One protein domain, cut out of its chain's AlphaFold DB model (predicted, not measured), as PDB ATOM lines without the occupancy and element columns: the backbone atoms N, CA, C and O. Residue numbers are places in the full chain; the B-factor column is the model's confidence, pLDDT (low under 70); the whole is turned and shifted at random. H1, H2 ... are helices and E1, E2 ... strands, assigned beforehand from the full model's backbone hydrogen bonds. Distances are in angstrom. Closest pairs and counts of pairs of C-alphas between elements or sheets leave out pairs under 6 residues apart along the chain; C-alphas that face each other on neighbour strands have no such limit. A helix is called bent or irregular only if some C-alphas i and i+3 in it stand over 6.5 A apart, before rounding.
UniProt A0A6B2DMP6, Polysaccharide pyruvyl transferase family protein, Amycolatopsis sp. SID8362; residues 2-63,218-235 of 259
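This is residues 2 to 63 and 218 to 235 of the 259 residues of the protein "Polysaccharide pyruvyl transferase family protein" of Amycolatopsis sp. SID8362 (UniProt A0A6B2DMP6). A short parallel pair of strands, E1 and E2, stands in the middle of a flat model, with H2 and H3 to one side of it and the long H5 with the short H4 to the other side. H1 lies far out beyond the start of E1, the farthest element from the mean of the C-alphas, and touches no helix. The printed part has 80 residues, with five named helices and two named strands in the order H1, E1, H2, E2, H3, H4, H5, and its class is mostly helix. It is compact, with a radius of gyration of the C-alphas of 13.1 A, and spans 37 by 33 by 16 A.

H1 is residues 2 to 6, beginning with C-alpha 2 at (26.502, 36.466, 23.432), and measures 6.2 A. E1, residues 11 to 15, measures 10.7 A. H2, residues 22 to 32, measures 15.6 A and is irregular, with C-alphas 23 and 26 7.5 A apart. E2, residues 37 to 40, measures 10.3 A; its C-alpha 37 is at (25.538, 23.345, 15.282). H3 is residues 43 to 49, 9.9 A, and H4 is residues 58 to 61, 5.8 A. H5, residues 218 to 234, measures 24.1 A and ends with C-alpha 234 at (35.889, 24.983, 15.787).

E1 and E2 are parallel neighbours, 5 degrees between their directions; N 39 and O 12, 2.8 A, and N 12 and O 37, 2.9 A, are within hydrogen-bond range. E1, H2 and E2 form a strand-helix-strand unit, two parallel neighbour strands with a helix between them in the chain, with a right-handed crossover. Residues 53 to 54 make a short parallel pairing with residues 39 to 40 of E2. H2 and H3 touch, about perpendicular at 76 degrees, closest at the C-alphas of Arg 29 and Leu 49, 5.5 A. The closest C-alphas of E2 and H3 are those of Ala 40 and Ala 46, 5.2 A. The closest of E2 and H5 are those of Val 37 and Ile 233, 6.7 A. H4 and H5 touch, closest at the C-alphas of Phe 60 and Arg 223, 5.1 A. H2 and H5 are apart, as are H3 and H5. In H1, H3 and H5 every O i to N i+4 pair is within hydrogen-bond range, in H2 5 of 7 are, and H4 is too short for such a pair.

The two C-alphas farthest apart, those of Arg 5 and Val 218, are 39.4 A apart. Residues 64 to 217 are not printed, and C-alphas 63 and 218 are 12.9 A apart across this cut, which lies in the link from H4 to H5. Of the links that are printed whole, none is long. The mean pLDDT of the printed part is 94.1, and no printed residue is under 70.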
ATOM      1  N   ALA A   2      25.060  36.436  23.705       80.56
ATOM      2  CA  ALA A   2      26.502  36.466  23.432       80.56
ATOM      3  C   ALA A   2      26.856  36.339  21.936       80.56
ATOM      4  O   ALA A   2      27.608  37.160  21.419       80.56
ATOM      5  N   ALA A   3      26.244  35.394  21.215       86.56
ATOM      6  CA  ALA A   3      26.471  35.208  19.778       86.56
ATOM      7  C   ALA A   3      26.107  36.443  18.940       86.56
ATOM      8  O   ALA A   3      26.920  36.926  18.167       86.56
ATOM      9  N   ARG A   4      24.935  37.047  19.182       84.62
ATOM     10  CA  ARG A   4      24.517  38.291  18.502       84.62
ATOM     11  C   ARG A   4      25.486  39.458  18.718       84.62
ATOM     12  O   ARG A   4      25.555  40.339  17.874       84.62
ATOM     13  N   ARG A   5      26.198  39.485  19.850       89.56
ATOM     14  CA  ARG A   5      27.182  40.534  20.167       89.56
ATOM     15  C   ARG A   5      28.570  40.252  19.593       89.56
ATOM     16  O   ARG A   5      29.294  41.196  19.317       89.56
ATOM     17  N   SER A   6      28.945  38.984  19.456       89.62
ATOM     18  CA  SER A   6      30.297  38.569  19.053       89.62
ATOM     19  C   SER A   6      30.402  38.118  17.596       89.62
ATOM     20  O   SER A   6      31.504  38.043  17.070       89.62
ATOM     21  N   GLY A   7      29.284  37.770  16.954       87.00
ATOM     22  CA  GLY A   7      29.285  37.048  15.680       87.00
ATOM     23  C   GLY A   7      29.818  35.614  15.794       87.00
ATOM     24  O   GLY A   7      30.067  34.983  14.769       87.00
ATOM     25  N   ALA A   8      30.021  35.106  17.016       89.88
ATOM     26  CA  ALA A   8      30.533  33.764  17.240       89.88
ATOM     27  C   ALA A   8      29.509  32.703  16.827       89.88
ATOM     28  O   ALA A   8      28.305  32.869  17.043       89.88
ATOM     29  N   ARG A   9      30.028  31.593  16.299       92.12
ATOM     30  CA  ARG A   9      29.250  30.392  15.999       92.12
ATOM     31  C   ARG A   9      28.649  29.817  17.284       92.12
ATOM     32  O   ARG A   9      29.342  29.709  18.296       92.12
ATOM     33  N   THR A  10      27.382  29.431  17.240       95.06
ATOM     34  CA  THR A  10      26.666  28.819  18.365       95.06
ATOM     35  C   THR A  10      26.576  27.311  18.208       95.06
ATOM     36  O   THR A  10      26.311  26.796  17.123       95.06
ATOM     37  N   ALA A  11      26.762  26.591  19.311       95.62
ATOM     38  CA  ALA A  11      26.648  25.142  19.337       95.62
ATOM     39  C   ALA A  11      25.837  24.667  20.543       95.62
ATOM     40  O   ALA A  11      25.941  25.236  21.630       95.62
ATOM     41  N   MET A  12      25.044  23.628  20.318       96.00
ATOM     42  CA  MET A  12      24.337  22.857  21.330       96.00
ATOM     43  C   MET A  12      24.688  21.389  21.085       96.00
ATOM     44  O   MET A  12      24.262  20.833  20.076       96.00
ATOM     45  N   THR A  13      25.500  20.796  21.958       96.69
ATOM     46  CA  THR A  13      26.100  19.467  21.752       96.69
ATOM     47  C   THR A  13      25.727  18.488  22.844       96.69
ATOM     48  O   THR A  13      25.383  18.906  23.953       96.69
ATOM     49  N   GLY A  14      25.766  17.190  22.521       95.56
ATOM     50  CA  GLY A  14      25.606  16.112  23.496       95.56
ATOM     51  C   GLY A  14      24.301  16.176  24.293       95.56
ATOM     52  O   GLY A  14      24.244  15.679  25.417       95.56
ATOM     53  N   GLN A  15      23.252  16.815  23.764       95.56
ATOM     54  CA  GLN A  15      22.032  17.033  24.536       95.56
ATOM     55  C   GLN A  15      21.259  15.731  24.714       95.56
ATOM     56  O   GLN A  15      20.926  15.064  23.736       95.56
ATOM     57  N   GLY A  16      20.942  15.398  25.965       93.38
ATOM     58  CA  GLY A  16      19.950  14.385  26.310       93.38
ATOM     59  C   GLY A  16      18.698  15.049  26.849       93.38
ATOM     60  O   GLY A  16      18.697  15.528  27.983       93.38
ATOM     61  N   LEU A  17      17.657  15.091  26.029       93.56
ATOM     62  CA  LEU A  17      16.444  15.869  26.266       93.56
ATOM     63  C   LEU A  17      15.276  15.001  26.727       93.56
ATOM     64  O   LEU A  17      14.332  15.531  27.300       93.56
ATOM     65  N   VAL A  18      15.342  13.686  26.514       90.75
ATOM     66  CA  VAL A  18      14.290  12.744  26.911       90.75
ATOM     67  C   VAL A  18      14.512  12.239  28.349       90.75
ATOM     68  O   VAL A  18      15.648  11.912  28.717       90.75
ATOM     69  N   PRO A  19      13.449  12.157  29.178       89.19
ATOM     70  CA  PRO A  19      12.057  12.531  28.886       89.19
ATOM     71  C   PRO A  19      11.851  14.051  28.797       89.19
ATOM     72  O   PRO A  19      12.373  14.806  29.617       89.19
ATOM     73  N   PHE A  20      11.035  14.486  27.830       91.25
ATOM     74  CA  PHE A  20      10.681  15.893  27.631       91.25
ATOM     75  C   PHE A  20       9.156  16.079  27.606       91.25
ATOM     76  O   PHE A  20       8.466  15.313  26.929       91.25
ATOM     77  N   PRO A  21       8.597  17.086  28.299       91.81
ATOM     78  CA  PRO A  21       7.157  17.324  28.301       91.81
ATOM     79  C   PRO A  21       6.658  17.784  26.912       91.81
ATOM     80  O   PRO A  21       7.134  18.810  26.414       91.81
ATOM     81  N   PRO A  22       5.649  17.117  26.307       92.25
ATOM     82  CA  PRO A  22       5.198  17.413  24.938       92.25
ATOM     83  C   PRO A  22       4.760  18.864  24.702       92.25
ATOM     84  O   PRO A  22       4.968  19.418  23.624       92.25
ATOM     85  N   ALA A  23       4.190  19.512  25.724       94.88
ATOM     86  CA  ALA A  23       3.747  20.905  25.647       94.88
ATOM     87  C   ALA A  23       4.896  21.894  25.364       94.88
ATOM     88  O   ALA A  23       4.657  22.985  24.852       94.88
ATOM     89  N   GLY A  24       6.143  21.527  25.684       95.62
ATOM     90  CA  GLY A  24       7.317  22.371  25.465       95.62
ATOM     91  C   GLY A  24       7.983  22.197  24.097       95.62
ATOM     92  O   GLY A  24       8.896  22.958  23.783       95.62
ATOM     93  N   THR A  25       7.589  21.202  23.293       95.62
ATOM     94  CA  THR A  25       8.357  20.788  22.103       95.62
ATOM     95  C   THR A  25       8.513  21.913  21.079       95.62
ATOM     96  O   THR A  25       9.601  22.113  20.547       95.62
ATOM     97  N   GLY A  26       7.461  22.705  20.847       96.19
ATOM     98  CA  GLY A  26       7.531  23.850  19.931       96.19
ATOM     99  C   GLY A  26       8.545  24.910  20.378       96.19
ATOM    100  O   GLY A  26       9.317  25.414  19.563       96.19
ATOM    101  N   LEU A  27       8.601  25.198  21.685       96.19
ATOM    102  CA  LEU A  27       9.578  26.131  22.247       96.19
ATOM    103  C   LEU A  27      11.003  25.580  22.133       96.19
ATOM    104  O   LEU A  27      11.901  26.306  21.720       96.19
ATOM    105  N   LEU A  28      11.209  24.304  22.466       96.50
ATOM    106  CA  LEU A  28      12.512  23.648  22.352       96.50
ATOM    107  C   LEU A  28      13.063  23.736  20.923       96.50
ATOM    108  O   LEU A  28      14.207  24.147  20.736       96.50
ATOM    109  N   ARG A  29      12.239  23.413  19.920       96.38
ATOM    110  CA  ARG A  29      12.629  23.489  18.505       96.38
ATOM    111  C   ARG A  29      12.964  24.918  18.086       96.38
ATOM    112  O   ARG A  29      14.022  25.143  17.508       96.38
ATOM    113  N   SER A  30      12.137  25.894  18.469       95.75
ATOM    114  CA  SER A  30      12.411  27.313  18.198       95.75
ATOM    115  C   SER A  30      13.717  27.794  18.847       95.75
ATOM    116  O   SER A  30      14.480  28.536  18.236       95.75
ATOM    117  N   LEU A  31      14.037  27.335  20.061       94.38
ATOM    118  CA  LEU A  31      15.312  27.657  20.706       94.38
ATOM    119  C   LEU A  31      16.501  26.992  20.001       94.38
ATOM    120  O   LEU A  31      17.553  27.620  19.861       94.38
ATOM    121  N   ALA A  32      16.335  25.755  19.528       95.50
ATOM    122  CA  ALA A  32      17.355  25.034  18.772       95.50
ATOM    123  C   ALA A  32      17.707  25.729  17.440       95.50
ATOM    124  O   ALA A  32      18.842  25.624  16.976       95.50
ATOM    125  N   GLU A  33      16.786  26.505  16.852       93.94
ATOM    126  CA  GLU A  33      17.042  27.303  15.642       93.94
ATOM    127  C   GLU A  33      18.112  28.381  15.819       93.94
ATOM    128  O   GLU A  33      18.726  28.811  14.843       93.94
ATOM    129  N   HIS A  34      18.388  28.797  17.054       92.69
ATOM    130  CA  HIS A  34      19.425  29.783  17.350       92.69
ATOM    131  C   HIS A  34      20.849  29.206  17.375       92.69
ATOM    132  O   HIS A  34      21.807  29.959  17.594       92.69
ATOM    133  N   PHE A  35      20.996  27.896  17.173       95.12
ATOM    134  CA  PHE A  35      22.280  27.210  17.147       95.12
ATOM    135  C   PHE A  35      22.708  26.875  15.713       95.12
ATOM    136  O   PHE A  35      21.942  26.292  14.942       95.12
ATOM    137  N   ASP A  36      23.946  27.227  15.357       94.94
ATOM    138  CA  ASP A  36      24.544  26.864  14.067       94.94
ATOM    139  C   ASP A  36      24.852  25.362  13.999       94.94
ATOM    140  O   ASP A  36      24.697  24.736  12.951       94.94
ATOM    141  N   VAL A  37      25.276  24.781  15.124       96.69
ATOM    142  CA  VAL A  37      25.538  23.345  15.282       96.69
ATOM    143  C   VAL A  37      24.603  22.791  16.350       96.69
ATOM    144  O   VAL A  37      24.588  23.277  17.480       96.69
ATOM    145  N   VAL A  38      23.830  21.771  15.984       97.81
ATOM    146  CA  VAL A  38      22.923  21.059  16.890       97.81
ATOM    147  C   VAL A  38      23.286  19.584  16.869       97.81
ATOM    148  O   VAL A  38      23.410  18.993  15.796       97.81
ATOM    149  N   ASP A  39      23.467  19.019  18.052       97.81
ATOM    150  CA  ASP A  39      23.834  17.631  18.261       97.81
ATOM    151  C   ASP A  39      23.175  17.090  19.540       97.81
ATOM    152  O   ASP A  39      23.251  17.698  20.615       97.81
ATOM    153  N   ALA A  40      22.522  15.940  19.404       96.94
ATOM    154  CA  ALA A  40      21.924  15.190  20.495       96.94
ATOM    155  C   ALA A  40      22.762  13.942  20.789       96.94
ATOM    156  O   ALA A  40      23.371  13.354  19.891       96.94
ATOM    157  N   ARG A  41      22.789  13.513  22.053       95.00
ATOM    158  CA  ARG A  41      23.569  12.329  22.451       95.00
ATOM    159  C   ARG A  41      22.865  10.999  22.183       95.00
ATOM    160  O   ARG A  41      23.488   9.954  22.331       95.00
ATOM    161  N   ASP A  42      21.569  11.038  21.897       92.12
ATOM    162  CA  ASP A  42      20.723   9.867  21.706       92.12
ATOM    163  C   ASP A  42      19.625  10.155  20.672       92.12
ATOM    164  O   ASP A  42      19.213  11.305  20.489       92.12
ATOM    165  N   GLU A  43      19.169   9.097  19.995       91.88
ATOM    166  CA  GLU A  43      18.196   9.188  18.901       91.88
ATOM    167  C   GLU A  43      16.868   9.833  19.328       91.88
ATOM    168  O   GLU A  43      16.437  10.771  18.656       91.88
ATOM    169  N   PRO A  44      16.253   9.464  20.473       92.19
ATOM    170  CA  PRO A  44      15.003  10.094  20.901       92.19
ATOM    171  C   PRO A  44      15.130  11.612  21.112       92.19
ATOM    172  O   PRO A  44      14.205  12.372  20.824       92.19
ATOM    173  N   SER A  45      16.282  12.083  21.603       94.19
ATOM    174  CA  SER A  45      16.542  13.519  21.746       94.19
ATOM    175  C   SER A  45      16.747  14.213  20.397       94.19
ATOM    176  O   SER A  45      16.334  15.364  20.244       94.19
ATOM    177  N   ALA A  46      17.349  13.537  19.414       94.62
ATOM    178  CA  ALA A  46      17.501  14.060  18.058       94.62
ATOM    179  C   ALA A  46      16.148  14.172  17.334       94.62
ATOM    180  O   ALA A  46      15.844  15.221  16.762       94.62
ATOM    181  N   GLU A  47      15.296  13.147  17.437       94.50
ATOM    182  CA  GLU A  47      13.924  13.158  16.907       94.50
ATOM    183  C   GLU A  47      13.088  14.299  17.510       94.50
ATOM    184  O   GLU A  47      12.339  14.993  16.814       94.50
ATOM    185  N   LEU A  48      13.242  14.548  18.815       95.06
ATOM    186  CA  LEU A  48      12.563  15.650  19.492       95.06
ATOM    187  C   LEU A  48      12.983  17.020  18.932       95.06
ATOM    188  O   LEU A  48      12.129  17.893  18.739       95.06
ATOM    189  N   LEU A  49      14.281  17.200  18.667       95.25
ATOM    190  CA  LEU A  49      14.843  18.425  18.097       95.25
ATOM    191  C   LEU A  49      14.470  18.629  16.626       95.25
ATOM    192  O   LEU A  49      14.399  19.781  16.202       95.25
ATOM    193  N   ASP A  50      14.219  17.549  15.877       92.25
ATOM    194  CA  ASP A  50      13.885  17.571  14.441       92.25
ATOM    195  C   ASP A  50      14.953  18.283  13.584       92.25
ATOM    196  O   ASP A  50      14.683  18.886  12.545       92.25
ATOM    197  N   ARG A  51      16.202  18.280  14.068       91.62
ATOM    198  CA  ARG A  51      17.380  18.816  13.380       91.62
ATOM    199  C   ARG A  51      18.665  18.390  14.073       91.62
ATOM    200  O   ARG A  51      18.685  18.106  15.266       91.62
ATOM    201  N   GLY A  52      19.765  18.534  13.343       90.75
ATOM    202  CA  GLY A  52      21.097  18.286  13.876       90.75
ATOM    203  C   GLY A  52      21.500  16.821  13.787       90.75
ATOM    204  O   GLY A  52      20.818  16.011  13.166       90.75
ATOM    205  N   ALA A  53      22.658  16.513  14.359       92.31
ATOM    206  CA  ALA A  53      23.182  15.157  14.394       92.31
ATOM    207  C   ALA A  53      22.699  14.408  15.646       92.31
ATOM    208  O   ALA A  53      22.455  15.007  16.692       92.31
ATOM    209  N   SER A  54      22.610  13.087  15.524       94.94
ATOM    210  CA  SER A  54      22.497  12.146  16.637       94.94
ATOM    211  C   SER A  54      23.857  11.460  16.762       94.94
ATOM    212  O   SER A  54      24.251  10.702  15.871       94.94
ATOM    213  N   THR A  55      24.639  11.812  17.786       95.38
ATOM    214  CA  THR A  55      25.983  11.251  17.983       95.38
ATOM    215  C   THR A  55      26.084  10.449  19.274       95.38
ATOM    216  O   THR A  55      25.766   9.264  19.290       95.38
ATOM    217  N   CYS A  56      26.609  11.061  20.330       95.81
ATOM    218  CA  CYS A  56      26.767  10.517  21.672       95.81
ATOM    219  C   CYS A  56      27.134  11.655  22.640       95.81
ATOM    220  O   CYS A  56      27.175  12.836  22.269       95.81
ATOM    221  N   ASP A  57      27.374  11.309  23.901       96.88
ATOM    222  CA  ASP A  57      27.759  12.272  24.930       96.88
ATOM    223  C   ASP A  57      29.110  12.944  24.604       96.88
ATOM    224  O   ASP A  57      30.002  12.323  24.018       96.88
ATOM    225  N   ASP A  58      29.274  14.215  24.978       97.00
ATOM    226  CA  ASP A  58      30.504  14.980  24.720       97.00
ATOM    227  C   ASP A  58      31.735  14.367  25.400       97.00
ATOM    228  O   ASP A  58      32.853  14.529  24.907       97.00
ATOM    229  N   VAL A  59      31.535  13.588  26.467       95.38
ATOM    230  CA  VAL A  59      32.600  12.842  27.148       95.38
ATOM    231  C   VAL A  59      33.390  11.923  26.202       95.38
ATOM    232  O   VAL A  59      34.579  11.702  26.420       95.38
ATOM    233  N   PHE A  60      32.793  11.419  25.117       96.50
ATOM    234  CA  PHE A  60      33.516  10.571  24.160       96.50
ATOM    235  C   PHE A  60      34.581  11.313  23.338       96.50
ATOM    236  O   PHE A  60      35.385  10.661  22.668       96.50
ATOM    237  N   LEU A  61      34.624  12.651  23.384       95.00
ATOM    238  CA  LEU A  61      35.695  13.429  22.759       95.00
ATOM    239  C   LEU A  61      37.054  13.122  23.411       95.00
ATOM    240  O   LEU A  61      38.060  12.960  22.713       95.00
ATOM    241  N   GLU A  62      37.060  12.993  24.738       92.62
ATOM    242  CA  GLU A  62      38.238  12.671  25.535       92.62
ATOM    243  C   GLU A  62      37.836  11.898  26.797       92.62
ATOM    244  O   GLU A  62      37.346  12.455  27.779       92.62
ATOM    245  N   LEU A  63      38.050  10.582  26.756       91.75
ATOM    246  CA  LEU A  63      37.790   9.689  27.882       91.75
ATOM    247  C   LEU A  63      38.929   9.769  28.911       91.75
ATOM    248  O   LEU A  63      40.092   9.890  28.512       91.75
ATOM    249  N   VAL A 218      33.325   0.534  19.175       97.25
ATOM    250  CA  VAL A 218      32.265   1.461  19.595       97.25
ATOM    251  C   VAL A 218      32.892   2.743  20.131       97.25
ATOM    252  O   VAL A 218      32.548   3.821  19.659       97.25
ATOM    253  N   LEU A 219      33.886   2.636  21.022       97.12
ATOM    254  CA  LEU A 219      34.586   3.806  21.572       97.12
ATOM    255  C   LEU A 219      35.249   4.655  20.479       97.12
ATOM    256  O   LEU A 219      35.138   5.880  20.501       97.12
ATOM    257  N   ARG A 220      35.891   4.013  19.489       97.44
ATOM    258  CA  ARG A 220      36.451   4.714  18.321       97.44
ATOM    259  C   ARG A 220      35.369   5.434  17.521       97.44
ATOM    260  O   ARG A 220      35.505   6.627  17.279       97.44
ATOM    261  N   ARG A 221      34.270   4.748  17.192       97.56
ATOM    262  CA  ARG A 221      33.141   5.348  16.468       97.56
ATOM    263  C   ARG A 221      32.571   6.559  17.212       97.56
ATOM    264  O   ARG A 221      32.358   7.595  16.592       97.56
ATOM    265  N   CYS A 222      32.335   6.450  18.518       97.50
ATOM    266  CA  CYS A 222      31.830   7.554  19.335       97.50
ATOM    267  C   CYS A 222      32.793   8.748  19.326       97.50
ATOM    268  O   CYS A 222      32.371   9.878  19.084       97.50
ATOM    269  N   ARG A 223      34.097   8.498  19.491       97.81
ATOM    270  CA  ARG A 223      35.124   9.543  19.406       97.81
ATOM    271  C   ARG A 223      35.154  10.221  18.038       97.81
ATOM    272  O   ARG A 223      35.238  11.448  17.981       97.81
ATOM    273  N   ASP A 224      35.067   9.458  16.955       97.81
ATOM    274  CA  ASP A 224      35.061   9.993  15.588       97.81
ATOM    275  C   ASP A 224      33.823  10.871  15.349       97.81
ATOM    276  O   ASP A 224      33.935  11.988  14.835       97.81
ATOM    277  N   LEU A 225      32.650  10.420  15.808       97.12
ATOM    278  CA  LEU A 225      31.413  11.198  15.754       97.12
ATOM    279  C   LEU A 225      31.545  12.513  16.536       97.12
ATOM    280  O   LEU A 225      31.264  13.575  15.979       97.12
ATOM    281  N   LYS A 226      32.050  12.492  17.777       97.19
ATOM    282  CA  LYS A 226      32.258  13.731  18.549       97.19
ATOM    283  C   LYS A 226      33.328  14.636  17.957       97.19
ATOM    284  O   LYS A 226      33.175  15.855  17.984       97.19
ATOM    285  N   SER A 227      34.367  14.062  17.362       96.75
ATOM    286  CA  SER A 227      35.393  14.828  16.650       96.75
ATOM    287  C   SER A 227      34.802  15.554  15.438       96.75
ATOM    288  O   SER A 227      35.158  16.703  15.183       96.75
ATOM    289  N   SER A 228      33.842  14.943  14.734       96.38
ATOM    290  CA  SER A 228      33.125  15.607  13.637       96.38
ATOM    291  C   SER A 228      32.283  16.801  14.118       96.38
ATOM    292  O   SER A 228      32.284  17.852  13.473       96.38
ATOM    293  N   VAL A 229      31.650  16.691  15.294       96.44
ATOM    294  CA  VAL A 229      30.911  17.794  15.934       96.44
ATOM    295  C   VAL A 229      31.874  18.910  16.339       96.44
ATOM    296  O   VAL A 229      31.649  20.069  15.995       96.44
ATOM    297  N   ALA A 230      32.993  18.575  16.986       95.81
ATOM    298  CA  ALA A 230      34.025  19.547  17.341       95.81
ATOM    299  C   ALA A 230      34.576  20.275  16.100       95.81
ATOM    300  O   ALA A 230      34.718  21.498  16.119       95.81
ATOM    301  N   GLN A 231      34.799  19.564  14.991       95.31
ATOM    302  CA  GLN A 231      35.219  20.165  13.726       95.31
ATOM    303  C   GLN A 231      34.143  21.087  13.131       95.31
ATOM    304  O   GLN A 231      34.475  22.141  12.589       95.31
ATOM    305  N   ALA A 232      32.857  20.749  13.251       93.75
ATOM    306  CA  ALA A 232      31.770  21.629  12.819       93.75
ATOM    307  C   ALA A 232      31.717  22.939  13.630       93.75
ATOM    308  O   ALA A 232      31.329  23.981  13.099       93.75
ATOM    309  N   ILE A 233      32.142  22.907  14.896       93.94
ATOM    310  CA  ILE A 233      32.165  24.069  15.791       93.94
ATOM    311  C   ILE A 233      33.425  24.903  15.553       93.94
ATOM    312  O   ILE A 233      33.328  26.069  15.168       93.94
ATOM    313  N   TYR A 234      34.596  24.297  15.735       92.31
ATOM    314  CA  TYR A 234      35.889  24.983  15.787       92.31
ATOM    315  C   TYR A 234      36.633  25.021  14.447       92.31
ATOM    316  O   TYR A 234      37.571  25.799  14.289       92.31
ATOM    317  N   GLY A 235      36.231  24.202  13.473       86.38
ATOM    318  CA  GLY A 235      36.884  24.130  12.172       86.38
ATOM    319  C   GLY A 235      36.790  25.441  11.395       86.38
ATOM    320  O   GLY A 235      35.753  26.121  11.389       86.38
TER     321      GLY A 235